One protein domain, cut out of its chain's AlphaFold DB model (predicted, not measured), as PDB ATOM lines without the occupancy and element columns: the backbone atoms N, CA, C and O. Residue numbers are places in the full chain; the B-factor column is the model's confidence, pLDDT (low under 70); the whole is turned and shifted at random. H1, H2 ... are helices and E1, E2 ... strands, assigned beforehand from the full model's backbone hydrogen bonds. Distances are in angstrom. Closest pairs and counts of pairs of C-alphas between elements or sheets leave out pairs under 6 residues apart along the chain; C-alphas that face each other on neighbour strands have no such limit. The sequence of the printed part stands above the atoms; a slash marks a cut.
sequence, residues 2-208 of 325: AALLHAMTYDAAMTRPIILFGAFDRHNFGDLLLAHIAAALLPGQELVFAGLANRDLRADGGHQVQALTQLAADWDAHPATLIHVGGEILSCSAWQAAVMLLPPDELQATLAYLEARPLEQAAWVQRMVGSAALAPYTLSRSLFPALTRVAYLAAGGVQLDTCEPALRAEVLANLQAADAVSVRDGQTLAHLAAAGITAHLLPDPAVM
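This is residues 2 to 208 of the 325 residues of an uncharacterized protein of Ralstonia sp. SET104 (UniProt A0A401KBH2). A strongly twisted parallel sheet of six strands makes the core, with H1 and H2 over one face, H3 packed on E2, and H7 and H8 by E5 and E6. H4, H5 and H6 form a small lobe beyond the last residues of E1, E2 and E3, and its residues 115 to 120 stick out along the longest axis. The printed part has 207 residues, with nine named helices and six named strands in the order H1 E1 H2 E2 E3 H3 E4 H4 H5 H6 E5 H7 E6 H8 H9. The sheet order is E3 E2 E1 E4 E5 E6, and the class is mixed, helices and strands. The whole is compact, with a radius of gyration of the C-alphas of 16.6 A and spans of 54 by 40 by 33 A.

The strands are E3, residues 64 to 67; E2, 47 to 51; E1, 18 to 21; E4, 80 to 84; E5, 147 to 156, 22.5 A long; and E6, 180 to 183. E5 bends by 55 degrees at residue 153. The helices are H1, residues 2 to 9, from C-alpha 2 at (79.658, 4.109, 315.822); H2, 29 to 40, 16.5 A; H3, 68 to 74; H4, 94 to 100; H5, 107 to 114; H6, 118 to 129, 16.6 A; H7, 165 to 177, 18.4 A; H8, 186 to 194; and H9, 205 to 208, ending at C-alpha 208 (77.536, 12.919, 320.944).

Across the sheet, N 66 and O 49 of E3 and E2 are 2.9 A apart, N 20 and O 48 of E1 and E2 2.8 A, N 19 and O 81 of E1 and E4 2.8 A, N 84 and O 151 of E4 and E5 2.8 A, and N 182 and O 152 of E6 and E5 2.8 A, each within hydrogen-bond range. Strand-helix-strand units, parallel neighbours with helices between, are E1, H2, E2 and E5, H7, E6, both with right-handed crossovers, and E4, H4 H5 H6, E5; E3, H3, E4 is a split one, with E2 and E1 between its strands, also right-handed. H1 and H2 lie on the same face, at heights over the sheet of 9.3 A and 10.0 A. H3 stands up from the sheet at 47 degrees; its closest C-alphas to E2 are Leu 68 and Ala 50, 5.4 A. H7 only grazes the sheet with residues 174 to 177. H8 is on the sheet; its Leu 189 and Val 183 of E6 have the closest C-alphas, 6.2 A. H2 and H9 touch, closest at the C-alphas of Leu 34 and Pro 205, 6.4 A. H6 touches H4 with residues 125 to 129 alone, closest at the C-alphas of Met 128 and Ala 98, 5.2 A. H5 is close to H6 but not clearly touching, closest at the C-alphas of Leu 114 and Gln 121, 5.4 A. Every O i to N i+4 pair is within hydrogen-bond range in H1 to H8; H9 is too short for one.

The C-alphas farthest apart, of Ala 13 and Ala 116, are 55.3 A apart. The printed part has no cut. The long links are E2 to E3 and H6 to E5. Mean pLDDT of the printed part is 92.6; residues 2 to 15 are under 70.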
ATOM      1  N   ALA A   2      79.768   4.240 317.287       68.44
ATOM      2  CA  ALA A   2      79.658   4.109 315.822       68.44
ATOM      3  C   ALA A   2      80.354   2.861 315.233       68.44
ATOM      4  O   ALA A   2      79.770   2.166 314.412       68.44
ATOM      5  N   ALA A   3      81.560   2.515 315.698       64.94
ATOM      6  CA  ALA A   3      82.257   1.302 315.248       64.94
ATOM      7  C   ALA A   3      81.526  -0.001 315.632       64.94
ATOM      8  O   ALA A   3      81.497  -0.941 314.843       64.94
ATOM      9  N   LEU A   4      80.898  -0.046 316.814       64.12
ATOM     10  CA  LEU A   4      80.081  -1.186 317.249       64.12
ATOM     11  C   LEU A   4      78.799  -1.275 316.415       64.12
ATOM     12  O   LEU A   4      78.481  -2.345 315.914       64.12
ATOM     13  N   LEU A   5      78.129  -0.145 316.171       67.31
ATOM     14  CA  LEU A   5      76.966  -0.067 315.279       67.31
ATOM     15  C   LEU A   5      77.305  -0.507 313.847       67.31
ATOM     16  O   LEU A   5      76.549  -1.250 313.221       67.31
ATOM     17  N   HIS A   6      78.470  -0.110 313.339       66.00
ATOM     18  CA  HIS A   6      78.939  -0.532 312.025       66.00
ATOM     19  C   HIS A   6      79.217  -2.040 311.984       66.00
ATOM     20  O   HIS A   6      78.749  -2.724 311.081       66.00
ATOM     21  N   ALA A   7      79.889  -2.598 312.998       60.50
ATOM     22  CA  ALA A   7      80.112  -4.043 313.107       60.50
ATOM     23  C   ALA A   7      78.799  -4.839 313.227       60.50
ATOM     24  O   ALA A   7      78.692  -5.966 312.733       60.50
ATOM     25  N   MET A   8      77.780  -4.247 313.854       64.31
ATOM     26  CA  MET A   8      76.456  -4.847 313.982       64.31
ATOM     27  C   MET A   8      75.667  -4.868 312.673       64.31
ATOM     28  O   MET A   8      74.926  -5.824 312.456       64.31
ATOM     29  N   THR A   9      75.857  -3.870 311.808       63.41
ATOM     30  CA  THR A   9      75.143  -3.708 310.528       63.41
ATOM     31  C   THR A   9      75.885  -4.289 309.318       63.41
ATOM     32  O   THR A   9      75.330  -4.341 308.222       63.41
ATOM     33  N   TYR A  10      77.118  -4.770 309.506       55.06
ATOM     34  CA  TYR A  10      77.958  -5.350 308.454       55.06
ATOM     35  C   TYR A  10      77.512  -6.774 308.071       55.06
ATOM     36  O   TYR A  10      78.167  -7.759 308.403       55.06
ATOM     37  N   ASP A  11      76.370  -6.896 307.392       53.94
ATOM     38  CA  ASP A  11      75.985  -8.104 306.653       53.94
ATOM     39  C   ASP A  11      75.217  -7.695 305.380       53.94
ATOM     40  O   ASP A  11      74.005  -7.490 305.369       53.94
ATOM     41  N   ALA A  12      75.973  -7.470 304.302       42.38
ATOM     42  CA  ALA A  12      75.587  -6.691 303.122       42.38
ATOM     43  C   ALA A  12      74.691  -7.420 302.094       42.38
ATOM     44  O   ALA A  12      74.799  -7.156 300.899       42.38
ATOM     45  N   ALA A  13      73.802  -8.323 302.516       42.06
ATOM     46  CA  ALA A  13      72.930  -9.043 301.575       42.06
ATOM     47  C   ALA A  13      71.442  -8.664 301.652       42.06
ATOM     48  O   ALA A  13      70.735  -8.845 300.665       42.06
ATOM     49  N   MET A  14      70.958  -8.097 302.760       52.44
ATOM     50  CA  MET A  14      69.603  -7.544 302.879       52.44
ATOM     51  C   MET A  14      69.613  -6.448 303.946       52.44
ATOM     52  O   MET A  14      70.159  -6.667 305.023       52.44
ATOM     53  N   THR A  15      69.019  -5.285 303.670       65.88
ATOM     54  CA  THR A  15      68.764  -4.252 304.686       65.88
ATOM     55  C   THR A  15      67.789  -4.824 305.711       65.88
ATOM     56  O   THR A  15      66.582  -4.827 305.488       65.88
ATOM     57  N   ARG A  16      68.316  -5.414 306.787       81.81
ATOM     58  CA  ARG A  16      67.507  -5.945 307.888       81.81
ATOM     59  C   ARG A  16      67.034  -4.765 308.737       81.81
ATOM     60  O   ARG A  16      67.876  -3.929 309.076       81.81
ATOM     61  N   PRO A  17      65.751  -4.697 309.118       91.38
ATOM     62  CA  PRO A  17      65.288  -3.653 310.014       91.38
ATOM     63  C   PRO A  17      66.018  -3.735 311.355       91.38
ATOM     64  O   PRO A  17      66.318  -4.820 311.877       91.38
ATOM     65  N   ILE A  18      66.312  -2.560 311.902       95.50
ATOM     66  CA  ILE A  18      66.948  -2.400 313.201       95.50
ATOM     67  C   ILE A  18      65.895  -1.894 314.176       95.50
ATOM     68  O   ILE A  18      65.355  -0.798 314.034       95.50
ATOM     69  N   ILE A  19      65.632  -2.700 315.194       97.56
ATOM     70  CA  ILE A  19      64.772  -2.345 316.308       97.56
ATOM     71  C   ILE A  19      65.643  -1.637 317.341       97.56
ATOM     72  O   ILE A  19      66.493  -2.247 317.989       97.56
ATOM     73  N   LEU A  20      65.441  -0.338 317.486       98.31
ATOM     74  CA  LEU A  20      65.969   0.422 318.606       98.31
ATOM     75  C   LEU A  20      65.029   0.178 319.781       98.31
ATOM     76  O   LEU A  20      63.831   0.400 319.650       98.31
ATOM     77  N   PHE A  21      65.549  -0.301 320.905       98.50
ATOM     78  CA  PHE A  21      64.767  -0.578 322.104       98.50
ATOM     79  C   PHE A  21      65.311   0.220 323.283       98.50
ATOM     80  O   PHE A  21      66.522   0.312 323.493       98.50
ATOM     81  N   GLY A  22      64.428   0.829 324.063       97.56
ATOM     82  CA  GLY A  22      64.850   1.583 325.227       97.56
ATOM     83  C   GLY A  22      63.706   2.259 325.954       97.56
ATOM     84  O   GLY A  22      62.537   2.139 325.607       97.56
ATOM     85  N   ALA A  23      64.105   3.003 326.971       96.88
ATOM     86  CA  ALA A  23      63.271   3.753 327.895       96.88
ATOM     87  C   ALA A  23      62.635   5.034 327.309       96.88
ATOM     88  O   ALA A  23      62.187   5.904 328.053       96.88
ATOM     89  N   PHE A  24      62.611   5.174 325.985       96.69
ATOM     90  CA  PHE A  24      62.104   6.352 325.279       96.69
ATOM     91  C   PHE A  24      60.604   6.255 324.941       96.69
ATOM     92  O   PHE A  24      60.109   6.994 324.098       96.69
ATOM     93  N   ASP A  25      59.874   5.355 325.603       95.69
ATOM     94  CA  ASP A  25      58.410   5.223 325.642       95.69
ATOM     95  C   ASP A  25      57.779   5.961 326.836       95.69
ATOM     96  O   ASP A  25      56.636   5.729 327.235       95.69
ATOM     97  N   ARG A  26      58.523   6.891 327.416       93.12
ATOM     98  CA  ARG A  26      58.045   7.834 328.420       93.12
ATOM     99  C   ARG A  26      58.708   9.179 328.180       93.12
ATOM    100  O   ARG A  26      59.767   9.263 327.559       93.12
ATOM    101  N   HIS A  27      58.118  10.237 328.722       89.62
ATOM    102  CA  HIS A  27      58.723  11.562 328.647       89.62
ATOM    103  C   HIS A  27      59.861  11.697 329.669       89.62
ATOM    104  O   HIS A  27      59.699  12.309 330.728       89.62
ATOM    105  N   ASN A  28      61.029  11.158 329.332       91.06
ATOM    106  CA  ASN A  28      62.316  11.505 329.926       91.06
ATOM    107  C   ASN A  28      63.214  12.023 328.804       91.06
ATOM    108  O   ASN A  28      63.532  11.289 327.872       91.06
ATOM    109  N   PHE A  29      63.599  13.292 328.882       89.06
ATOM    110  CA  PHE A  29      64.325  13.946 327.809       89.06
ATOM    111  C   PHE A  29      65.651  13.223 327.478       89.06
ATOM    112  O   PHE A  29      65.941  12.985 326.305       89.06
ATOM    113  N   GLY A  30      66.408  12.798 328.494       90.62
ATOM    114  CA  GLY A  30      67.630  12.017 328.298       90.62
ATOM    115  C   GLY A  30      67.376  10.739 327.498       90.62
ATOM    116  O   GLY A  30      68.028  10.519 326.484       90.62
ATOM    117  N   ASP A  31      66.378   9.944 327.880       94.06
ATOM    118  CA  ASP A  31      66.038   8.701 327.182       94.06
ATOM    119  C   ASP A  31      65.566   8.955 325.737       94.06
ATOM    120  O   ASP A  31      66.001   8.261 324.813       94.06
ATOM    121  N   LEU A  32      64.740   9.987 325.507       94.50
ATOM    122  CA  LEU A  32      64.320  10.396 324.158       94.50
ATOM    123  C   LEU A  32      65.525  10.752 323.274       94.50
ATOM    124  O   LEU A  32      65.572  10.382 322.101       94.50
ATOM    125  N   LEU A  33      66.513  11.454 323.832       93.94
ATOM    126  CA  LEU A  33      67.728  11.861 323.129       93.94
ATOM    127  C   LEU A  33      68.562  10.665 322.669       93.94
ATOM    128  O   LEU A  33      69.096  10.683 321.558       93.94
ATOM    129  N   LEU A  34      68.650   9.619 323.491       95.88
ATOM    130  CA  LEU A  34      69.385   8.400 323.157       95.88
ATOM    131  C   LEU A  34      68.830   7.723 321.894       95.88
ATOM    132  O   LEU A  34      69.607   7.256 321.058       95.88
ATOM    133  N   ALA A  35      67.507   7.740 321.701       96.12
ATOM    134  CA  ALA A  35      66.873   7.230 320.485       96.12
ATOM    135  C   ALA A  35      67.269   8.041 319.237       96.12
ATOM    136  O   ALA A  35      67.619   7.457 318.208       96.12
ATOM    137  N   HIS A  36      67.293   9.377 319.339       96.00
ATOM    138  CA  HIS A  36      67.747  10.249 318.246       96.00
ATOM    139  C   HIS A  36      69.216  10.030 317.907       96.00
ATOM    140  O   HIS A  36      69.565   9.952 316.730       96.00
ATOM    141  N   ILE A  37      70.078   9.898 318.918       95.81
ATOM    142  CA  ILE A  37      71.507   9.622 318.729       95.81
ATOM    143  C   ILE A  37      71.693   8.287 318.003       95.81
ATOM    144  O   ILE A  37      72.421   8.222 317.013       95.81
ATOM    145  N   ALA A  38      71.016   7.229 318.458       95.38
ATOM    146  CA  ALA A  38      71.089   5.921 317.816       95.38
ATOM    147  C   ALA A  38      70.624   5.980 316.352       95.38
ATOM    148  O   ALA A  38      71.298   5.441 315.474       95.38
ATOM    149  N   ALA A  39      69.528   6.691 316.072       95.38
ATOM    150  CA  ALA A  39      69.023   6.875 314.716       95.38
ATOM    151  C   ALA A  39      69.992   7.670 313.820       95.38
ATOM    152  O   ALA A  39      70.236   7.282 312.678       95.38
ATOM    153  N   ALA A  40      70.593   8.745 314.336       94.69
ATOM    154  CA  ALA A  40      71.556   9.565 313.598       94.69
ATOM    155  C   ALA A  40      72.836   8.798 313.222       94.69
ATOM    156  O   ALA A  40      73.467   9.103 312.211       94.69
ATOM    157  N   LEU A  41      73.201   7.779 314.002       93.56
ATOM    158  CA  LEU A  41      74.355   6.914 313.739       93.56
ATOM    159  C   LEU A  41      74.065   5.755 312.781       93.56
ATOM    160  O   LEU A  41      74.989   5.026 312.414       93.56
ATOM    161  N   LEU A  42      72.811   5.587 312.364       93.19
ATOM    162  CA  LEU A  42      72.359   4.528 311.463       93.19
ATOM    163  C   LEU A  42      71.672   5.114 310.212       93.19
ATOM    164  O   LEU A  42      70.530   4.758 309.907       93.19
ATOM    165  N   PRO A  43      72.335   6.019 309.460       90.00
ATOM    166  CA  PRO A  43      71.714   6.645 308.302       90.00
ATOM    167  C   PRO A  43      71.377   5.604 307.226       90.00
ATOM    168  O   PRO A  43      72.174   4.718 306.917       90.00
ATOM    169  N   GLY A  44      70.187   5.734 306.635       87.69
ATOM    170  CA  GLY A  44      69.718   4.861 305.553       87.69
ATOM    171  C   GLY A  44      69.253   3.469 305.991       87.69
ATOM    172  O   GLY A  44      68.922   2.664 305.125       87.69
ATOM    173  N   GLN A  45      69.219   3.180 307.294       90.50
ATOM    174  CA  GLN A  45      68.638   1.947 307.824       90.50
ATOM    175  C   GLN A  45      67.129   2.096 308.029       90.50
ATOM    176  O   GLN A  45      66.631   3.178 308.343       90.50
ATOM    177  N   GLU A  46      66.403   0.991 307.885       92.94
ATOM    178  CA  GLU A  46      65.017   0.903 308.331       92.94
ATOM    179  C   GLU A  46      65.001   0.745 309.856       92.94
ATOM    180  O   GLU A  46      65.496  -0.251 310.388       92.94
ATOM    181  N   LEU A  47      64.482   1.753 310.563       95.69
ATOM    182  CA  LEU A  47      64.486   1.808 312.023       95.69
ATOM    183  C   LEU A  47      63.074   1.643 312.582       95.69
ATOM    184  O   LEU A  47      62.158   2.371 312.194       95.69
ATOM    185  N   VAL A  48      62.932   0.747 313.556       97.06
ATOM    186  CA  VAL A  48      61.720   0.591 314.365       97.06
ATOM    187  C   VAL A  48      62.036   1.014 315.794       97.06
ATOM    188  O   VAL A  48      62.992   0.528 316.392       97.06
ATOM    189  N   PHE A  49      61.238   1.923 316.349       98.31
ATOM    190  CA  PHE A  49      61.399   2.400 317.720       98.31
ATOM    191  C   PHE A  49      60.485   1.594 318.638       98.31
ATOM    192  O   PHE A  49      59.262   1.652 318.516       98.31
ATOM    193  N   ALA A  50      61.083   0.848 319.558       98.25
ATOM    194  CA  ALA A  50      60.384  -0.008 320.496       98.25
ATOM    195  C   ALA A  50      60.622   0.419 321.948       98.25
ATOM    196  O   ALA A  50      61.702   0.871 322.323       98.25
ATOM    197  N   GLY A  51      59.602   0.210 322.768       98.06
ATOM    198  CA  GLY A  51      59.617   0.374 324.217       98.06
ATOM    199  C   GLY A  51      58.748  -0.700 324.863       98.06
ATOM    200  O   GLY A  51      58.428  -1.712 324.242       98.06
ATOM    201  N   LEU A  52      58.356  -0.509 326.111       97.88
ATOM    202  CA  LEU A  52      57.425  -1.394 326.811       97.88
ATOM    203  C   LEU A  52      55.970  -1.104 326.447       97.88
ATOM    204  O   LEU A  52      55.139  -2.009 326.499       97.88
ATOM    205  N   ALA A  53      55.659   0.131 326.050       96.56
ATOM    206  CA  ALA A  53      54.305   0.535 325.698       96.56
ATOM    207  C   ALA A  53      54.218   1.256 324.346       96.56
ATOM    208  O   ALA A  53      55.131   1.964 323.926       96.56
ATOM    209  N   ASN A  54      53.058   1.132 323.689       96.69
ATOM    210  CA  ASN A  54      52.739   1.955 322.525       96.69
ATOM    211  C   ASN A  54      52.593   3.412 322.951       96.69
ATOM    212  O   ASN A  54      51.776   3.728 323.826       96.69
ATOM    213  N   ARG A  55      53.353   4.300 322.315       95.19
ATOM    214  CA  ARG A  55      53.327   5.735 322.595       95.19
ATOM    215  C   ARG A  55      53.561   6.530 321.326       95.19
ATOM    216  O   ARG A  55      54.373   6.152 320.490       95.19
ATOM    217  N   ASP A  56      52.874   7.653 321.203       94.88
ATOM    218  CA  ASP A  56      53.236   8.685 320.241       94.88
ATOM    219  C   ASP A  56      53.831   9.860 321.012       94.88
ATOM    220  O   ASP A  56      53.100  10.656 321.594       94.88
ATOM    221  N   LEU A  57      55.163   9.928 321.054       92.00
ATOM    222  CA  LEU A  57      55.900  10.986 321.750       92.00
ATOM    223  C   LEU A  57      56.404  12.052 320.778       92.00
ATOM    224  O   LEU A  57      57.217  12.889 321.155       92.00
ATOM    225  N   ARG A  58      55.947  12.058 319.517       92.38
ATOM    226  CA  ARG A  58      56.423  13.021 318.507       92.38
ATOM    227  C   ARG A  58      56.101  14.465 318.887       92.38
ATOM    228  O   ARG A  58      56.889  15.354 318.577       92.38
ATOM    229  N   ALA A  59      54.982  14.690 319.578       87.38
ATOM    230  CA  ALA A  59      54.623  16.002 320.121       87.38
ATOM    231  C   ALA A  59      55.626  16.488 321.184       87.38
ATOM    232  O   ALA A  59      55.912  17.677 321.254       87.38
ATOM    233  N   ASP A  60      56.226  15.554 321.922       83.81
ATOM    234  CA  ASP A  60      57.267  15.799 322.925       83.81
ATOM    235  C   ASP A  60      58.685  15.699 322.328       83.81
ATOM    236  O   ASP A  60      59.702  15.659 323.024       83.81
ATOM    237  N   GLY A  61      58.782  15.634 320.997       86.56
ATOM    238  CA  GLY A  61      60.034  15.490 320.271       86.56
ATOM    239  C   GLY A  61      60.641  14.081 320.302       86.56
ATOM    240  O   GLY A  61      61.722  13.877 319.763       86.56
ATOM    241  N   GLY A  62      59.967  13.092 320.878       93.06
ATOM    242  CA  GLY A  62      60.333  11.683 320.779       93.06
ATOM    243  C   GLY A  62      59.953  11.050 319.435       93.06
ATOM    244  O   GLY A  62      59.909  11.698 318.387       93.06
ATOM    245  N   HIS A  63      59.654   9.753 319.476       95.62
ATOM    246  CA  HIS A  63      59.290   8.952 318.306       95.62
ATOM    247  C   HIS A  63      57.894   8.336 318.460       95.62
ATOM    248  O   HIS A  63      57.291   8.358 319.533       95.62
ATOM    249  N   GLN A  64      57.380   7.769 317.366       97.44
ATOM    250  CA  GLN A  64      56.303   6.789 317.454       97.44
ATOM    251  C   GLN A  64      56.918   5.483 317.960       97.44
ATOM    252  O   GLN A  64      57.727   4.883 317.258       97.44
ATOM    253  N   VAL A  65      56.545   5.067 319.165       98.06
ATOM    254  CA  VAL A  65      57.096   3.895 319.843       98.06
ATOM    255  C   VAL A  65      56.077   2.765 319.853       98.06
ATOM    256  O   VAL A  65      54.898   2.984 320.144       98.06
ATOM    257  N   GLN A  66      56.539   1.559 319.536       98.00
ATOM    258  CA  GLN A  66      55.757   0.327 319.584       98.00
ATOM    259  C   GLN A  66      56.116  -0.491 320.830       98.00
ATOM    260  O   GLN A  66      57.283  -0.580 321.213       98.00
ATOM    261  N   ALA A  67      55.126  -1.120 321.457       97.62
ATOM    262  CA  ALA A  67      55.367  -2.074 322.531       97.62
ATOM    263  C   ALA A  67      56.112  -3.293 321.970       97.62
ATOM    264  O   ALA A  67      55.603  -3.975 321.081       97.62
ATOM    265  N   LEU A  68      57.295  -3.594 322.504       97.06
ATOM    266  CA  LEU A  68      58.167  -4.661 322.008       97.06
ATOM    267  C   LEU A  68      57.481  -6.031 322.017       97.06
ATOM    268  O   LEU A  68      57.710  -6.847 321.131       97.06
ATOM    269  N   THR A  69      56.623  -6.284 323.003       95.62
ATOM    270  CA  THR A  69      55.880  -7.544 323.136       95.62
ATOM    271  C   THR A  69      54.832  -7.714 322.038       95.62
ATOM    272  O   THR A  69      54.665  -8.816 321.526       95.62
ATOM    273  N   GLN A  70      54.168  -6.628 321.634       95.06
ATOM    274  CA  GLN A  70      53.249  -6.632 320.495       95.06
ATOM    275  C   GLN A  70      54.020  -6.730 319.185       95.06
ATOM    276  O   GLN A  70      53.682  -7.545 318.335       95.06
ATOM    277  N   LEU A  71      55.117  -5.977 319.074       95.06
ATOM    278  CA  LEU A  71      55.999  -6.027 317.918       95.06
ATOM    279  C   LEU A  71      56.497  -7.449 317.653       95.06
ATOM    280  O   LEU A  71      56.456  -7.898 316.518       95.06
ATOM    281  N   ALA A  72      56.922  -8.164 318.697       94.38
ATOM    282  CA  ALA A  72      57.377  -9.544 318.590       94.38
ATOM    283  C   ALA A  72      56.257 -10.525 318.201       94.38
ATOM    284  O   ALA A  72      56.524 -11.497 317.498       94.38
ATOM    285  N   ALA A  73      55.021 -10.283 318.651       93.19
ATOM    286  CA  ALA A  73      53.868 -11.124 318.333       93.19
ATOM    287  C   ALA A  73      53.396 -10.950 316.880       93.19
ATOM    288  O   ALA A  73      53.017 -11.929 316.240       93.19
ATOM    289  N   ASP A  74      53.452  -9.719 316.372       92.94
ATOM    290  CA  ASP A  74      52.975  -9.354 315.037       92.94
ATOM    291  C   ASP A  74      54.086  -9.398 313.972       92.94
ATOM    292  O   ASP A  74      53.828  -9.154 312.792       92.94
ATOM    293  N   TRP A  75      55.326  -9.706 314.369       93.44
ATOM    294  CA  TRP A  75      56.464  -9.753 313.456       93.44
ATOM    295  C   TRP A  75      56.299 -10.883 312.442       93.44
ATOM    296  O   TRP A  75      56.129 -12.049 312.801       93.44
ATOM    297  N   ASP A  76      56.451 -10.570 311.161       85.12
ATOM    298  CA  ASP A  76      56.280 -11.488 310.026       85.12
ATOM    299  C   ASP A  76      57.411 -12.537 309.871       85.12
ATOM    300  O   ASP A  76      57.600 -13.135 308.810       85.12
ATOM    301  N   ALA A  77      58.155 -12.777 310.951       76.69
ATOM    302  CA  ALA A  77      59.300 -13.671 311.059       76.69
ATOM    303  C   ALA A  77      60.521 -13.316 310.186       76.69
ATOM    304  O   ALA A  77      61.455 -14.126 310.127       76.69
ATOM    305  N   HIS A  78      60.599 -12.131 309.559       86.75
ATOM    306  CA  HIS A  78      61.828 -11.756 308.858       86.75
ATOM    307  C   HIS A  78      62.979 -11.415 309.832       86.75
ATOM    308  O   HIS A  78      62.751 -10.816 310.890       86.75
ATOM    309  N   PRO A  79      64.239 -11.751 309.491       91.44
ATOM    310  CA  PRO A  79      65.401 -11.460 310.328       91.44
ATOM    311  C   PRO A  79      65.524  -9.984 310.716       91.44
ATOM    312  O   PRO A  79      65.521  -9.113 309.847       91.44
ATOM    313  N   ALA A  80      65.726  -9.711 312.005       93.06
ATOM    314  CA  ALA A  80      65.953  -8.356 312.506       93.06
ATOM    315  C   ALA A  80      67.143  -8.282 313.471       93.06
ATOM    316  O   ALA A  80      67.655  -9.305 313.940       93.06
ATOM    317  N   THR A  81      67.596  -7.061 313.745       95.12
ATOM    318  CA  THR A  81      68.595  -6.761 314.782       95.12
ATOM    319  C   THR A  81      67.960  -5.875 315.838       95.12
ATOM    320  O   THR A  81      67.302  -4.904 315.482       95.12
ATOM    321  N   LEU A  82      68.176  -6.172 317.120       97.31
ATOM    322  CA  LEU A  82      67.747  -5.315 318.221       97.31
ATOM    323  C   LEU A  82      68.944  -4.659 318.910       97.31
ATOM    324  O   LEU A  82      69.951  -5.308 319.204       97.31
ATOM    325  N   ILE A  83      68.813  -3.367 319.187       97.88
ATOM    326  CA  ILE A  83      69.816  -2.548 319.858       97.88
ATOM    327  C   ILE A  83      69.164  -1.858 321.049       97.88
ATOM    328  O   ILE A  83      68.288  -1.016 320.867       97.88
ATOM    329  N   HIS A  84      69.628  -2.161 322.261       98.31
ATOM    330  CA  HIS A  84      69.327  -1.326 323.418       98.31
ATOM    331  C   HIS A  84      70.144  -0.036 323.331       98.31
ATOM    332  O   HIS A  84      71.376  -0.089 323.305       98.31
ATOM    333  N   VAL A  85      69.472   1.116 323.293       95.81
ATOM    334  CA  VAL A  85      70.096   2.424 322.990       95.81
ATOM    335  C   VAL A  85      70.709   3.139 324.203       95.81
ATOM    336  O   VAL A  85      70.894   4.350 324.181       95.81
ATOM    337  N   GLY A  86      71.046   2.401 325.259       93.25
ATOM    338  CA  GLY A  86      71.649   2.937 326.481       93.25
ATOM    339  C   GLY A  86      70.626   3.284 327.561       93.25
ATOM    340  O   GLY A  86      69.551   2.686 327.622       93.25
ATOM    341  N   GLY A  87      70.984   4.230 328.432       94.44
ATOM    342  CA  GLY A  87      70.161   4.651 329.571       94.44
ATOM    343  C   GLY A  87      70.331   3.761 330.807       94.44
ATOM    344  O   GLY A  87      70.980   2.714 330.754       94.44
ATOM    345  N   GLU A  88      69.754   4.176 331.937       95.12
ATOM    346  CA  GLU A  88      69.782   3.409 333.196       95.12
ATOM    347  C   GLU A  88      68.705   2.313 333.179       95.12
ATOM    348  O   GLU A  88      67.635   2.455 333.770       95.12
ATOM    349  N   ILE A  89      68.948   1.244 332.421       96.94
ATOM    350  CA  ILE A  89      67.927   0.222 332.141       96.94
ATOM    351  C   ILE A  89      68.137  -1.092 332.893       96.94
ATOM    352  O   ILE A  89      67.177  -1.837 333.075       96.94
ATOM    353  N   LEU A  90      69.361  -1.398 333.333       98.25
ATOM    354  CA  LEU A  90      69.686  -2.716 333.889       98.25
ATOM    355  C   LEU A  90      69.179  -2.894 335.325       98.25
ATOM    356  O   LEU A  90      68.972  -4.017 335.761       98.25
ATOM    357  N   SER A  91      68.961  -1.803 336.057       96.75
ATOM    358  CA  SER A  91      68.418  -1.802 337.422       96.75
ATOM    359  C   SER A  91      66.927  -1.446 337.478       96.75
ATOM    360  O   SER A  91      66.335  -1.432 338.557       96.75
ATOM    361  N   CYS A  92      66.294  -1.167 336.332       97.31
ATOM    362  CA  CYS A  92      64.892  -0.767 336.283       97.31
ATOM    363  C   CYS A  92      63.969  -1.982 336.445       97.31
ATOM    364  O   CYS A  92      63.784  -2.776 335.521       97.31
ATOM    365  N   SER A  93      63.330  -2.085 337.608       97.94
ATOM    366  CA  SER A  93      62.321  -3.111 337.878       97.94
ATOM    367  C   SER A  93      61.044  -2.918 337.066       97.94
ATOM    368  O   SER A  93      60.710  -1.813 336.630       97.94
ATOM    369  N   ALA A  94      60.272  -3.993 336.924       97.62
ATOM    370  CA  ALA A  94      58.955  -3.960 336.301       97.62
ATOM    371  C   ALA A  94      57.989  -3.002 337.005       97.62
ATOM    372  O   ALA A  94      57.220  -2.312 336.344       97.62
ATOM    373  N   TRP A  95      58.067  -2.911 338.336       96.81
ATOM    374  CA  TRP A  95      57.297  -1.941 339.110       96.81
ATOM    375  C   TRP A  95      57.658  -0.504 338.732       96.81
ATOM    376  O   TRP A  95      56.773   0.274 338.382       96.81
ATOM    377  N   GLN A  96      58.952  -0.168 338.739       96.00
ATOM    378  CA  GLN A  96      59.415   1.166 338.352       96.00
ATOM    379  C   GLN A  96      59.020   1.495 336.915       96.00
ATOM    380  O   GLN A  96      58.472   2.563 336.662       96.00
ATOM    381  N   ALA A  97      59.233   0.564 335.985       97.19
ATOM    382  CA  ALA A  97      58.842   0.728 334.595       97.19
ATOM    383  C   ALA A  97      57.335   0.991 334.455       97.19
ATOM    384  O   ALA A  97      56.947   1.965 333.819       97.19
ATOM    385  N   ALA A  98      56.490   0.177 335.093       97.12
ATOM    386  CA  ALA A  98      55.039   0.333 335.050       97.12
ATOM    387  C   ALA A  98      54.585   1.695 335.590       97.12
ATOM    388  O   ALA A  98      53.742   2.347 334.975       97.12
ATOM    389  N   VAL A  99      55.163   2.149 336.706       95.62
ATOM    390  CA  VAL A  99      54.840   3.458 337.284       95.62
ATOM    391  C   VAL A  99      55.306   4.596 336.380       95.62
ATOM    392  O   VAL A  99      54.534   5.512 336.122       95.62
ATOM    393  N   MET A 100      56.515   4.522 335.825       94.75
ATOM    394  CA  MET A 100      57.035   5.540 334.904       94.75
ATOM    395  C   MET A 100      56.277   5.612 333.565       94.75
ATOM    396  O   MET A 100      56.442   6.582 332.827       94.75
ATOM    397  N   LEU A 101      55.454   4.609 333.245       95.00
ATOM    398  CA  LEU A 101      54.594   4.584 332.058       95.00
ATOM    399  C   LEU A 101      53.197   5.169 332.298       95.00
ATOM    400  O   LEU A 101      52.449   5.322 331.324       95.00
ATOM    401  N   LEU A 102      52.834   5.466 333.548       93.31
ATOM    402  CA  LEU A 102      51.552   6.082 333.879       93.31
ATOM    403  C   LEU A 102      51.480   7.541 333.406       93.31
ATOM    404  O   LEU A 102      52.480   8.265 333.471       93.31
ATOM    405  N   PRO A 103      50.281   8.010 333.024       88.38
ATOM    406  CA  PRO A 103      49.985   9.433 332.997       88.38
ATOM    407  C   PRO A 103      50.251  10.061 334.383       88.38
ATOM    408  O   PRO A 103      49.827   9.497 335.399       88.38
ATOM    409  N   PRO A 104      50.953  11.207 334.472       84.94
ATOM    410  CA  PRO A 104      51.295  11.818 335.761       84.94
ATOM    411  C   PRO A 104      50.091  12.142 336.657       84.94
ATOM    412  O   PRO A 104      50.202  12.085 337.881       84.94
ATOM    413  N   ASP A 105      48.939  12.459 336.066       86.94
ATOM    414  CA  ASP A 105      47.683  12.758 336.757       86.94
ATOM    415  C   ASP A 105      47.019  11.524 337.390       86.94
ATOM    416  O   ASP A 105      46.300  11.650 338.381       86.94
ATOM    417  N   GLU A 106      47.319  10.322 336.898       92.19
ATOM    418  CA  GLU A 106      46.810   9.059 337.447       92.19
ATOM    419  C   GLU A 106      47.703   8.474 338.555       92.19
ATOM    420  O   GLU A 106      47.284   7.563 339.280       92.19
ATOM    421  N   LEU A 107      48.928   8.992 338.709       90.25
ATOM    422  CA  LEU A 107      49.973   8.408 339.550       90.25
ATOM    423  C   LEU A 107      49.513   8.181 340.994       90.25
ATOM    424  O   LEU A 107      49.525   7.055 341.482       90.25
ATOM    425  N   GLN A 108      49.093   9.245 341.681       91.81
ATOM    426  CA  GLN A 108      48.798   9.184 343.118       91.81
ATOM    427  C   GLN A 108      47.594   8.290 343.423       91.81
ATOM    428  O   GLN A 108      47.638   7.484 344.352       91.81
ATOM    429  N   ALA A 109      46.536   8.383 342.612       94.44
ATOM    430  CA  ALA A 109      45.353   7.540 342.766       94.44
ATOM    431  C   ALA A 109      45.688   6.055 342.547       94.44
ATOM    432  O   ALA A 109      45.228   5.199 343.304       94.44
ATOM    433  N   THR A 110      46.532   5.757 341.553       95.50
ATOM    434  CA  THR A 110      46.969   4.389 341.254       95.50
ATOM    435  C   THR A 110      47.839   3.820 342.372       95.50
ATOM    436  O   THR A 110      47.577   2.713 342.838       95.50
ATOM    437  N   LEU A 111      48.831   4.576 342.857       94.75
ATOM    438  CA  LEU A 111      49.694   4.130 343.955       94.75
ATOM    439  C   LEU A 111      48.887   3.856 345.230       94.75
ATOM    440  O   LEU A 111      49.008   2.773 345.800       94.75
ATOM    441  N   ALA A 112      48.000   4.777 345.620       95.00
ATOM    442  CA  ALA A 112      47.144   4.608 346.795       95.00
ATOM    443  C   ALA A 112      46.195   3.403 346.669       95.00
ATOM    444  O   ALA A 112      45.908   2.713 347.648       95.00
ATOM    445  N   TYR A 113      45.702   3.118 345.460       94.94
ATOM    446  CA  TYR A 113      44.869   1.943 345.217       94.94
ATOM    447  C   TYR A 113      45.654   0.633 345.378       94.94
ATOM    448  O   TYR A 113      45.149  -0.314 345.992       94.94
ATOM    449  N   LEU A 114      46.880   0.583 344.849       96.38
ATOM    450  CA  LEU A 114      47.701  -0.628 344.798       96.38
ATOM    451  C   LEU A 114      48.439  -0.939 346.106       96.38
ATOM    452  O   LEU A 114      48.717  -2.109 346.353       96.38
ATOM    453  N   GLU A 115      48.707   0.060 346.953       93.94
ATOM    454  CA  GLU A 115      49.487  -0.081 348.197       93.94
ATOM    455  C   GLU A 115      49.011  -1.246 349.083       93.94
ATOM    456  O   GLU A 115      49.811  -2.036 349.579       93.94
ATOM    457  N   ALA A 116      47.695  -1.408 349.234       94.00
ATOM    458  CA  ALA A 116      47.098  -2.463 350.054       94.00
ATOM    459  C   ALA A 116      46.722  -3.738 349.264       94.00
ATOM    460  O   ALA A 116      46.018  -4.600 349.795       94.00
ATOM    461  N   ARG A 117      47.116  -3.855 347.986       96.69
ATOM    462  CA  ARG A 117      46.591  -4.861 347.040       96.69
ATOM    463  C   ARG A 117      47.704  -5.551 346.235       96.69
ATOM    464  O   ARG A 117      47.754  -5.416 345.014       96.69
ATOM    465  N   PRO A 118      48.560  -6.371 346.871       93.50
ATOM    466  CA  PRO A 118      49.756  -6.930 346.231       93.50
ATOM    467  C   PRO A 118      49.465  -7.827 345.016       93.50
ATOM    468  O   PRO A 118      50.210  -7.807 344.037       93.50
ATOM    469  N   LEU A 119      48.371  -8.598 345.033       94.38
ATOM    470  CA  LEU A 119      47.989  -9.435 343.884       94.38
ATOM    471  C   LEU A 119      47.543  -8.592 342.683       94.38
ATOM    472  O   LEU A 119      47.893  -8.889 341.542       94.38
ATOM    473  N   GLU A 120      46.792  -7.523 342.941       96.50
ATOM    474  CA  GLU A 120      46.346  -6.602 341.897       96.50
ATOM    475  C   GLU A 120      47.506  -5.757 341.379       96.50
ATOM    476  O   GLU A 120      47.587  -5.517 340.179       96.50
ATOM    477  N   GLN A 121      48.441  -5.380 342.253       96.62
ATOM    478  CA  GLN A 121      49.681  -4.709 341.883       96.62
ATOM    479  C   GLN A 121      50.499  -5.566 340.919       96.62
ATOM    480  O   GLN A 121      50.886  -5.078 339.860       96.62
ATOM    481  N   ALA A 122      50.708  -6.849 341.227       95.06
ATOM    482  CA  ALA A 122      51.434  -7.756 340.341       95.06
ATOM    483  C   ALA A 122      50.757  -7.878 338.963       95.06
ATOM    484  O   ALA A 122      51.414  -7.731 337.931       95.06
ATOM    485  N   ALA A 123      49.435  -8.076 338.930       96.25
ATOM    486  CA  ALA A 123      48.675  -8.147 337.679       96.25
ATOM    487  C   ALA A 123      48.671  -6.813 336.908       96.25
ATOM    488  O   ALA A 123      48.688  -6.789 335.677       96.25
ATOM    489  N   TRP A 124      48.643  -5.684 337.616       97.06
ATOM    490  CA  TRP A 124      48.724  -4.355 337.026       97.06
ATOM    491  C   TRP A 124      50.093  -4.107 336.385       97.06
ATOM    492  O   TRP A 124      50.128  -3.733 335.214       97.06
ATOM    493  N   VAL A 125      51.192  -4.416 337.083       97.31
ATOM    494  CA  VAL A 125      52.555  -4.306 336.540       97.31
ATOM    495  C   VAL A 125      52.687  -5.104 335.249       97.31
ATOM    496  O   VAL A 125      53.094  -4.547 334.234       97.31
ATOM    497  N   GLN A 126      52.272  -6.376 335.259       96.12
ATOM    498  CA  GLN A 126      52.373  -7.243 334.082       96.12
ATOM    499  C   GLN A 126      51.611  -6.691 332.875       96.12
ATOM    500  O   GLN A 126      52.106  -6.754 331.751       96.12
ATOM    501  N   ARG A 127      50.422  -6.111 333.092       95.69
ATOM    502  CA  ARG A 127      49.655  -5.462 332.017       95.69
ATOM    503  C   ARG A 127      50.338  -4.203 331.496       95.69
ATOM    504  O   ARG A 127      50.346  -3.999 330.288       95.69
ATOM    505  N   MET A 128      50.900  -3.379 332.381       95.38
ATOM    506  CA  MET A 128      51.549  -2.120 332.002       95.38
ATOM    507  C   MET A 128      52.815  -2.338 331.174       95.38
ATOM    508  O   MET A 128      53.027  -1.621 330.202       95.38
ATOM    509  N   VAL A 129      53.636  -3.326 331.540       94.94
ATOM    510  CA  VAL A 129      54.895  -3.634 330.832       94.94
ATOM    511  C   VAL A 129      54.728  -4.704 329.748       94.94
ATOM    512  O   VAL A 129      55.677  -5.031 329.040       94.94
ATOM    513  N   GLY A 130      53.535  -5.297 329.642       94.25
ATOM    514  CA  GLY A 130      53.185  -6.303 328.642       94.25
ATOM    515  C   GLY A 130      53.857  -7.669 328.821       94.25
ATOM    516  O   GLY A 130      53.827  -8.473 327.891       94.25
ATOM    517  N   SER A 131      54.486  -7.947 329.967       94.00
ATOM    518  CA  SER A 131      55.192  -9.208 330.224       94.00
ATOM    519  C   SER A 131      55.294  -9.530 331.718       94.00
ATOM    520  O   SER A 131      55.006  -8.695 332.573       94.00
ATOM    521  N   ALA A 132      55.726 -10.753 332.036       94.62
ATOM    522  CA  ALA A 132      56.050 -11.177 333.399       94.62
ATOM    523  C   ALA A 132      57.528 -10.946 333.781       94.62
ATOM    524  O   ALA A 132      57.960 -11.437 334.821       94.62
ATOM    525  N   ALA A 133      58.296 -10.239 332.942       96.19
ATOM    526  CA  ALA A 133      59.705  -9.944 333.190       96.19
ATOM    527  C   ALA A 133      59.874  -9.076 334.446       96.19
ATOM    528  O   ALA A 133      59.086  -8.156 334.676       96.19
ATOM    529  N   LEU A 134      60.909  -9.347 335.240       97.69
ATOM    530  CA  LEU A 134      61.278  -8.544 336.406       97.69
ATOM    531  C   LEU A 134      62.063  -7.286 336.011       97.69
ATOM    532  O   LEU A 134      61.947  -6.270 336.695       97.69
ATOM    533  N   ALA A 135      62.823  -7.346 334.913       97.81
ATOM    534  CA  ALA A 135      63.600  -6.252 334.336       97.81
ATOM    535  C   ALA A 135      63.188  -6.028 332.867       97.81
ATOM    536  O   ALA A 135      63.919  -6.403 331.944       97.81
ATOM    537  N   PRO A 136      62.016  -5.418 332.608       97.25
ATOM    538  CA  PRO A 136      61.383  -5.449 331.289       97.25
ATOM    539  C   PRO A 136      62.151  -4.681 330.203       97.25
ATOM    540  O   PRO A 136      61.995  -4.985 329.024       97.25
ATOM    541  N   TYR A 137      63.025  -3.734 330.568       97.81
ATOM    542  CA  TYR A 137      63.920  -3.070 329.610       97.81
ATOM    543  C   TYR A 137      65.137  -3.916 329.212       97.81
ATOM    544  O   TYR A 137      65.970  -3.458 328.430       97.81
ATOM    545  N   THR A 138      65.251  -5.150 329.706       96.62
ATOM    546  CA  THR A 138      66.221  -6.138 329.228       96.62
ATOM    547  C   THR A 138      65.486  -7.217 328.440       96.62
ATOM    548  O   THR A 138      64.564  -7.855 328.940       96.62
ATOM    549  N   LEU A 139      65.853  -7.393 327.170       93.75
ATOM    550  CA  LEU A 139      65.184  -8.349 326.301       93.75
ATOM    551  C   LEU A 139      65.600  -9.778 326.677       93.75
ATOM    552  O   LEU A 139      66.776 -10.126 326.595       93.75
ATOM    553  N   SER A 140      64.619 -10.646 326.926       93.00
ATOM    554  CA  SER A 140      64.830 -12.089 326.794       93.00
ATOM    555  C   SER A 140      64.753 -12.495 325.324       93.00
ATOM    556  O   SER A 140      63.749 -12.235 324.660       93.00
ATOM    557  N   ARG A 141      65.760 -13.213 324.809       89.00
ATOM    558  CA  ARG A 141      65.738 -13.728 323.424       89.00
ATOM    559  C   ARG A 141      64.530 -14.608 323.113       89.00
ATOM    560  O   ARG A 141      64.106 -14.663 321.964       89.00
ATOM    561  N   SER A 142      63.974 -15.288 324.117       90.25
ATOM    562  CA  SER A 142      62.782 -16.119 323.922       90.25
ATOM    563  C   SER A 142      61.543 -15.307 323.546       90.25
ATOM    564  O   SER A 142      60.638 -15.861 322.930       90.25
ATOM    565  N   LEU A 143      61.509 -14.011 323.885       91.38
ATOM    566  CA  LEU A 143      60.407 -13.121 323.532       91.38
ATOM    567  C   LEU A 143      60.344 -12.876 322.023       91.38
ATOM    568  O   LEU A 143      59.255 -12.716 321.485       91.38
ATOM    569  N   PHE A 144      61.496 -12.839 321.348       92.56
ATOM    570  CA  PHE A 144      61.575 -12.393 319.961       92.56
ATOM    571  C   PHE A 144      62.514 -13.284 319.123       92.56
ATOM    572  O   PHE A 144      63.646 -12.900 318.814       92.56
ATOM    573  N   PRO A 145      62.048 -14.478 318.701       90.88
ATOM    574  CA  PRO A 145      62.884 -15.468 318.013       90.88
ATOM    575  C   PRO A 145      63.441 -15.032 316.648       90.88
ATOM    576  O   PRO A 145      64.442 -15.583 316.202       90.88
ATOM    577  N   ALA A 146      62.814 -14.057 315.980       92.19
ATOM    578  CA  ALA A 146      63.268 -13.537 314.684       92.19
ATOM    579  C   ALA A 146      64.524 -12.641 314.780       92.19
ATOM    580  O   ALA A 146      65.091 -12.239 313.758       92.19
ATOM    581  N   LEU A 147      64.979 -12.319 315.997       93.88
ATOM    582  CA  LEU A 147      66.186 -11.529 316.207       93.88
ATOM    583  C   LEU A 147      67.438 -12.358 315.923       93.88
ATOM    584  O   LEU A 147      67.773 -13.304 316.634       93.88
ATOM    585  N   THR A 148      68.175 -11.933 314.905       93.00
ATOM    586  CA  THR A 148      69.478 -12.512 314.555       93.00
ATOM    587  C   THR A 148      70.615 -11.926 315.373       93.00
ATOM    588  O   THR A 148      71.611 -12.609 315.596       93.00
ATOM    589  N   ARG A 149      70.463 -10.677 315.832       94.44
ATOM    590  CA  ARG A 149      71.414 -10.009 316.716       94.44
ATOM    591  C   ARG A 149      70.719  -9.190 317.796       94.44
ATOM    592  O   ARG A 149      69.711  -8.543 317.525       94.44
ATOM    593  N   VAL A 150      71.297  -9.191 318.992       96.75
ATOM    594  CA  VAL A 150      70.912  -8.369 320.142       96.75
ATOM    595  C   VAL A 150      72.167  -7.725 320.706       96.75
ATOM    596  O   VAL A 150      73.109  -8.432 321.067       96.75
ATOM    597  N   ALA A 151      72.182  -6.400 320.825       96.88
ATOM    598  CA  ALA A 151      73.244  -5.718 321.550       96.88
ATOM    599  C   ALA A 151      72.736  -4.688 322.539       96.88
ATOM    600  O   ALA A 151      71.702  -4.053 322.340       96.88
ATOM    601  N   TYR A 152      73.547  -4.482 323.567       98.06
ATOM    602  CA  TYR A 152      73.391  -3.420 324.539       98.06
ATOM    603  C   TYR A 152      74.473  -2.384 324.309       98.06
ATOM    604  O   TYR A 152      75.655  -2.712 324.399       98.06
ATOM    605  N   LEU A 153      74.081  -1.148 323.996       96.38
ATOM    606  CA  LEU A 153      75.024  -0.068 323.744       96.38
ATOM    607  C   LEU A 153      74.968   0.961 324.863       96.38
ATOM    608  O   LEU A 153      74.010   1.712 324.977       96.38
ATOM    609  N   ALA A 154      76.036   1.000 325.656       96.94
ATOM    610  CA  ALA A 154      76.225   1.945 326.752       96.94
ATOM    611  C   ALA A 154      75.075   1.886 327.779       96.94
ATOM    612  O   ALA A 154      74.570   2.909 328.239       96.94
ATOM    613  N   ALA A 155      74.654   0.669 328.134       97.75
ATOM    614  CA  ALA A 155      73.644   0.446 329.162       97.75
ATOM    615  C   ALA A 155      74.190   0.797 330.559       97.75
ATOM    616  O   ALA A 155      75.344   0.503 330.879       97.75
ATOM    617  N   GLY A 156      73.358   1.427 331.382       97.81
ATOM    618  CA  GLY A 156      73.617   1.712 332.791       97.81
ATOM    619  C   GLY A 156      72.953   0.687 333.704       97.81
ATOM    620  O   GLY A 156      71.834   0.237 333.435       97.81
ATOM    621  N   GLY A 157      73.668   0.313 334.760       96.81
ATOM    622  CA  GLY A 157      73.213  -0.577 335.824       96.81
ATOM    623  C   GLY A 157      73.941  -0.315 337.135       96.81
ATOM    624  O   GLY A 157      74.347  -1.269 337.804       96.81
ATOM    625  N   VAL A 158      74.136   0.955 337.499       95.25
ATOM    626  CA  VAL A 158      74.968   1.351 338.653       95.25
ATOM    627  C   VAL A 158      74.455   0.748 339.963       95.25
ATOM    628  O   VAL A 158      75.243   0.433 340.845       95.25
ATOM    629  N   GLN A 159      73.142   0.514 340.055       95.12
ATOM    630  CA  GLN A 159      72.465  -0.089 341.210       95.12
ATOM    631  C   GLN A 159      72.185  -1.595 341.068       95.12
ATOM    632  O   GLN A 159      71.502  -2.169 341.917       95.12
ATOM    633  N   LEU A 160      72.670  -2.255 340.007       96.00
ATOM    634  CA  LEU A 160      72.334  -3.655 339.708       96.00
ATOM    635  C   LEU A 160      72.704  -4.624 340.845       96.00
ATOM    636  O   LEU A 160      72.023  -5.627 341.059       96.00
ATOM    637  N   ASP A 161      73.774  -4.343 341.582       94.00
ATOM    638  CA  ASP A 161      74.222  -5.130 342.732       94.00
ATOM    639  C   ASP A 161      73.251  -5.065 343.920       94.00
ATOM    640  O   ASP A 161      73.111  -6.064 344.632       94.00
ATOM    641  N   THR A 162      72.552  -3.940 344.083       95.12
ATOM    642  CA  THR A 162      71.546  -3.706 345.134       95.12
ATOM    643  C   THR A 162      70.137  -4.167 344.765       95.12
ATOM    644  O   THR A 162      69.265  -4.213 345.631       95.12
ATOM    645  N   CYS A 163      69.895  -4.522 343.501       96.88
ATOM    646  CA  CYS A 163      68.605  -5.042 343.069       96.88
ATOM    647  C   CYS A 163      68.281  -6.400 343.709       96.88
ATOM    648  O   CYS A 163      69.167  -7.186 344.057       96.88
ATOM    649  N   GLU A 164      66.983  -6.714 343.760       97.31
ATOM    650  CA  GLU A 164      66.495  -8.028 344.177       97.31
ATOM    651  C   GLU A 164      67.203  -9.164 343.411       97.31
ATOM    652  O   GLU A 164      67.345  -9.078 342.183       97.31
ATOM    653  N   PRO A 165      67.612 -10.262 344.081       97.94
ATOM    654  CA  PRO A 165      68.420 -11.307 343.454       97.94
ATOM    655  C   PRO A 165      67.806 -11.912 342.188       97.94
ATOM    656  O   PRO A 165      68.539 -12.240 341.258       97.94
ATOM    657  N   ALA A 166      66.477 -12.045 342.138       98.12
ATOM    658  CA  ALA A 166      65.767 -12.584 340.980       98.12
ATOM    659  C   ALA A 166      65.816 -11.635 339.772       98.12
ATOM    660  O   ALA A 166      66.081 -12.083 338.659       98.12
ATOM    661  N   LEU A 167      65.638 -10.327 340.000       98.19
ATOM    662  CA  LEU A 167      65.778  -9.306 338.960       98.19
ATOM    663  C   LEU A 167      67.207  -9.311 338.421       98.19
ATOM    664  O   LEU A 167      67.420  -9.401 337.216       98.19
ATOM    665  N   ARG A 168      68.199  -9.293 339.321       98.19
ATOM    666  CA  ARG A 168      69.612  -9.333 338.938       98.19
ATOM    667  C   ARG A 168      69.941 -10.581 338.117       98.19
ATOM    668  O   ARG A 168      70.631 -10.479 337.110       98.19
ATOM    669  N   ALA A 169      69.441 -11.751 338.518       98.25
ATOM    670  CA  ALA A 169      69.647 -12.992 337.776       98.25
ATOM    671  C   ALA A 169      69.044 -12.938 336.361       98.25
ATOM    672  O   ALA A 169      69.698 -13.369 335.413       98.25
ATOM    673  N   GLU A 170      67.842 -12.375 336.209       98.56
ATOM    674  CA  GLU A 170      67.195 -12.179 334.905       98.56
ATOM    675  C   GLU A 170      68.025 -11.263 333.993       98.56
ATOM    676  O   GLU A 170      68.325 -11.627 332.854       98.56
ATOM    677  N   VAL A 171      68.479 -10.120 334.512       98.56
ATOM    678  CA  VAL A 171      69.320  -9.165 333.772       98.56
ATOM    679  C   VAL A 171      70.619  -9.818 333.301       98.56
ATOM    680  O   VAL A 171      70.976  -9.707 332.129       98.56
ATOM    681  N   LEU A 172      71.318 -10.527 334.193       98.44
ATOM    682  CA  LEU A 172      72.571 -11.204 333.852       98.44
ATOM    683  C   LEU A 172      72.356 -12.301 332.803       98.44
ATOM    684  O   LEU A 172      73.163 -12.420 331.883       98.44
ATOM    685  N   ALA A 173      71.261 -13.063 332.887       98.25
ATOM    686  CA  ALA A 173      70.924 -14.072 331.885       98.25
ATOM    687  C   ALA A 173      70.659 -13.447 330.502       98.25
ATOM    688  O   ALA A 173      71.167 -13.945 329.496       98.25
ATOM    689  N   ASN A 174      69.924 -12.332 330.454       98.31
ATOM    690  CA  ASN A 174      69.640 -11.607 329.212       98.31
ATOM    691  C   ASN A 174      70.920 -11.032 328.583       98.31
ATOM    692  O   ASN A 174      71.157 -11.204 327.387       98.31
ATOM    693  N   LEU A 175      71.790 -10.417 329.391       98.25
ATOM    694  CA  LEU A 175      73.077  -9.883 328.936       98.25
ATOM    695  C   LEU A 175      74.035 -10.983 328.462       98.25
ATOM    696  O   LEU A 175      74.688 -10.817 327.437       98.25
ATOM    697  N   GLN A 176      74.091 -12.121 329.160       97.38
ATOM    698  CA  GLN A 176      74.910 -13.272 328.764       97.38
ATOM    699  C   GLN A 176      74.468 -13.862 327.418       97.38
ATOM    700  O   GLN A 176      75.287 -14.423 326.689       97.38
ATOM    701  N   ALA A 177      73.178 -13.748 327.094       96.31
ATOM    702  CA  ALA A 177      72.634 -14.177 325.817       96.31
ATOM    703  C   ALA A 177      72.866 -13.155 324.689       96.31
ATOM    704  O   ALA A 177      72.676 -13.513 323.528       96.31
ATOM    705  N   ALA A 178      73.235 -11.903 324.971       96.69
ATOM    706  CA  ALA A 178      73.435 -10.873 323.949       96.69
ATOM    707  C   ALA A 178      74.694 -11.128 323.096       96.69
ATOM    708  O   ALA A 178      75.655 -11.741 323.547       96.69
ATOM    709  N   ASP A 179      74.700 -10.636 321.854       96.25
ATOM    710  CA  ASP A 179      75.858 -10.760 320.951       96.25
ATOM    711  C   ASP A 179      76.947  -9.728 321.252       96.25
ATOM    712  O   ASP A 179      78.124  -9.957 320.981       96.25
ATOM    713  N   ALA A 180      76.556  -8.570 321.787       96.44
ATOM    714  CA  ALA A 180      77.480  -7.529 322.204       96.44
ATOM    715  C   ALA A 180      76.916  -6.751 323.393       96.44
ATOM    716  O   ALA A 180      75.745  -6.371 323.413       96.44
ATOM    717  N   VAL A 181      77.776  -6.470 324.368       98.19
ATOM    718  CA  VAL A 181      77.422  -5.678 325.545       98.19
ATOM    719  C   VAL A 181      78.442  -4.566 325.719       98.19
ATOM    720  O   VAL A 181      79.654  -4.790 325.743       98.19
ATOM    721  N   SER A 182      77.952  -3.345 325.865       98.25
ATOM    722  CA  SER A 182      78.735  -2.224 326.342       98.25
ATOM    723  C   SER A 182      77.952  -1.429 327.378       98.25
ATOM    724  O   SER A 182      76.723  -1.355 327.342       98.25
ATOM    725  N   VAL A 183      78.684  -0.828 328.307       98.44
ATOM    726  CA  VAL A 183      78.153  -0.110 329.468       98.44
ATOM    727  C   VAL A 183      78.730   1.293 329.528       98.44
ATOM    728  O   VAL A 183      79.787   1.549 328.947       98.44
ATOM    729  N   ARG A 184      78.014   2.207 330.184       97.31
ATOM    730  CA  ARG A 184      78.368   3.635 330.201       97.31
ATOM    731  C   ARG A 184      79.247   4.075 331.369       97.31
ATOM    732  O   ARG A 184      79.739   5.199 331.386       97.31
ATOM    733  N   ASP A 185      79.429   3.201 332.351       97.50
ATOM    734  CA  ASP A 185      80.107   3.525 333.597       97.50
ATOM    735  C   ASP A 185      80.927   2.337 334.128       97.50
ATOM    736  O   ASP A 185      80.690   1.167 333.805       97.50
ATOM    737  N   GLY A 186      81.940   2.657 334.934       97.81
ATOM    738  CA  GLY A 186      82.873   1.668 335.470       97.81
ATOM    739  C   GLY A 186      82.269   0.753 336.538       97.81
ATOM    740  O   GLY A 186      82.751  -0.366 336.704       97.81
ATOM    741  N   GLN A 187      81.219   1.191 337.238       97.38
ATOM    742  CA  GLN A 187      80.577   0.397 338.285       97.38
ATOM    743  C   GLN A 187      79.793  -0.763 337.667       97.38
ATOM    744  O   GLN A 187      80.026  -1.921 338.011       97.38
ATOM    745  N   THR A 188      78.956  -0.471 336.674       98.00
ATOM    746  CA  THR A 188      78.249  -1.473 335.877       98.00
ATOM    747  C   THR A 188      79.240  -2.429 335.215       98.00
ATOM    748  O   THR A 188      79.049  -3.641 335.274       98.00
ATOM    749  N   LEU A 189      80.345  -1.922 334.647       98.50
ATOM    750  CA  LEU A 189      81.389  -2.776 334.062       98.50
ATOM    751  C   LEU A 189      81.951  -3.774 335.081       98.50
ATOM    752  O   LEU A 189      82.073  -4.960 334.773       98.50
ATOM    753  N   ALA A 190      82.278  -3.306 336.287       97.56
ATOM    754  CA  ALA A 190      82.797  -4.153 337.353       97.56
ATOM    755  C   ALA A 190      81.773  -5.214 337.791       97.56
ATOM    756  O   ALA A 190      82.140  -6.377 337.964       97.56
ATOM    757  N   HIS A 191      80.490  -4.844 337.904       96.19
ATOM    758  CA  HIS A 191      79.409  -5.782 338.215       96.19
ATOM    759  C   HIS A 191      79.280  -6.886 337.155       96.19
ATOM    760  O   HIS A 191      79.183  -8.064 337.502       96.19
ATOM    761  N   LEU A 192      79.330  -6.531 335.866       98.06
ATOM    762  CA  LEU A 192      79.245  -7.507 334.775       98.06
ATOM    763  C   LEU A 192      80.478  -8.416 334.714       98.06
ATOM    764  O   LEU A 192      80.336  -9.630 334.565       98.06
ATOM    765  N   ALA A 193      81.677  -7.861 334.911       97.94
ATOM    766  CA  ALA A 193      82.911  -8.640 334.956       97.94
ATOM    767  C   ALA A 193      82.904  -9.662 336.106       97.94
ATOM    768  O   ALA A 193      83.291 -10.814 335.907       97.94
ATOM    769  N   ALA A 194      82.402  -9.280 337.287       96.75
ATOM    770  CA  ALA A 194      82.244 -10.188 338.426       96.75
ATOM    771  C   ALA A 194      81.252 -11.333 338.147       96.75
ATOM    772  O   ALA A 194      81.390 -12.417 338.712       96.75
ATOM    773  N   ALA A 195      80.285 -11.115 337.252       96.69
ATOM    774  CA  ALA A 195      79.347 -12.130 336.778       96.69
ATOM    775  C   ALA A 195      79.867 -12.948 335.575       96.69
ATOM    776  O   ALA A 195      79.146 -13.803 335.069       96.69
ATOM    777  N   GLY A 196      81.099 -12.706 335.111       97.81
ATOM    778  CA  GLY A 196      81.690 -13.399 333.961       97.81
ATOM    779  C   GLY A 196      81.217 -12.895 332.592       97.81
ATOM    780  O   GLY A 196      81.507 -13.528 331.576       97.81
ATOM    781  N   ILE A 197      80.523 -11.755 332.540       98.06
ATOM    782  CA  ILE A 197      80.028 -11.154 331.298       98.06
ATOM    783  C   ILE A 197      81.096 -10.214 330.739       98.06
ATOM    784  O   ILE A 197      81.527  -9.264 331.395       98.06
ATOM    785  N   THR A 198      81.510 -10.460 329.496       97.50
ATOM    786  CA  THR A 198      82.420  -9.555 328.782       97.50
ATOM    787  C   THR A 198      81.636  -8.357 328.259       97.50
ATOM    788  O   THR A 198      80.714  -8.520 327.463       97.50
ATOM    789  N   ALA A 199      82.021  -7.154 328.684       97.81
ATOM    790  CA  ALA A 199      81.428  -5.904 328.227       97.81
ATOM    791  C   ALA A 199      82.501  -4.848 327.932       97.81
ATOM    792  O   ALA A 199      83.603  -4.885 328.480       97.81
ATOM    793  N   HIS A 200      82.165  -3.886 327.074       97.31
ATOM    794  CA  HIS A 200      83.025  -2.742 326.768       97.31
ATOM    795  C   HIS A 200      82.562  -1.484 327.502       97.31
ATOM    796  O   HIS A 200      81.375  -1.175 327.509       97.31
ATOM    797  N   LEU A 201      83.494  -0.712 328.058       97.75
ATOM    798  CA  LEU A 201      83.185   0.622 328.568       97.75
ATOM    799  C   LEU A 201      83.131   1.621 327.411       97.75
ATOM    800  O   LEU A 201      84.091   1.738 326.646       97.75
ATOM    801  N   LEU A 202      82.027   2.347 327.296       95.50
ATOM    802  CA  LEU A 202      81.860   3.475 326.382       95.50
ATOM    803  C   LEU A 202      81.389   4.700 327.172       95.50
ATOM    804  O   LEU A 202      80.802   4.531 328.233       95.50
ATOM    805  N   PRO A 203      81.585   5.927 326.668       93.94
ATOM    806  CA  PRO A 203      80.869   7.082 327.196       93.94
ATOM    807  C   PRO A 203      79.354   6.901 327.057       93.94
ATOM    808  O   PRO A 203      78.893   6.215 326.138       93.94
ATOM    809  N   ASP A 204      78.586   7.571 327.917       94.62
ATOM    810  CA  ASP A 204      77.150   7.739 327.692       94.62
ATOM    811  C   ASP A 204      76.912   8.359 326.297       94.62
ATOM    812  O   ASP A 204      77.607   9.320 325.945       94.62
ATOM    813  N   PRO A 205      75.971   7.843 325.480       93.06
ATOM    814  CA  PRO A 205      75.746   8.344 324.125       93.06
ATOM    815  C   PRO A 205      75.464   9.850 324.062       93.06
ATOM    816  O   PRO A 205      75.782  10.477 323.050       93.06
ATOM    817  N   ALA A 206      74.926  10.447 325.131       92.69
ATOM    818  CA  ALA A 206      74.618  11.871 325.214       92.69
ATOM    819  C   ALA A 206      75.832  12.788 324.971       92.69
ATOM    820  O   ALA A 206      75.658  13.943 324.586       92.69
ATOM    821  N   VAL A 207      77.070  12.296 325.103       93.12
ATOM    822  CA  VAL A 207      78.261  13.090 324.737       93.12
ATOM    823  C   VAL A 207      78.298  13.453 323.245       93.12
ATOM    824  O   VAL A 207      78.951  14.422 322.865       93.12
ATOM    825  N   MET A 208      77.577  12.712 322.396       93.06
ATOM    826  CA  MET A 208      77.536  12.919 320.944       93.06
ATOM    827  C   MET A 208      76.517  13.977 320.503       93.06
ATOM    828  O   MET A 208      76.416  14.272 319.315       93.06
TER     829      MET A 208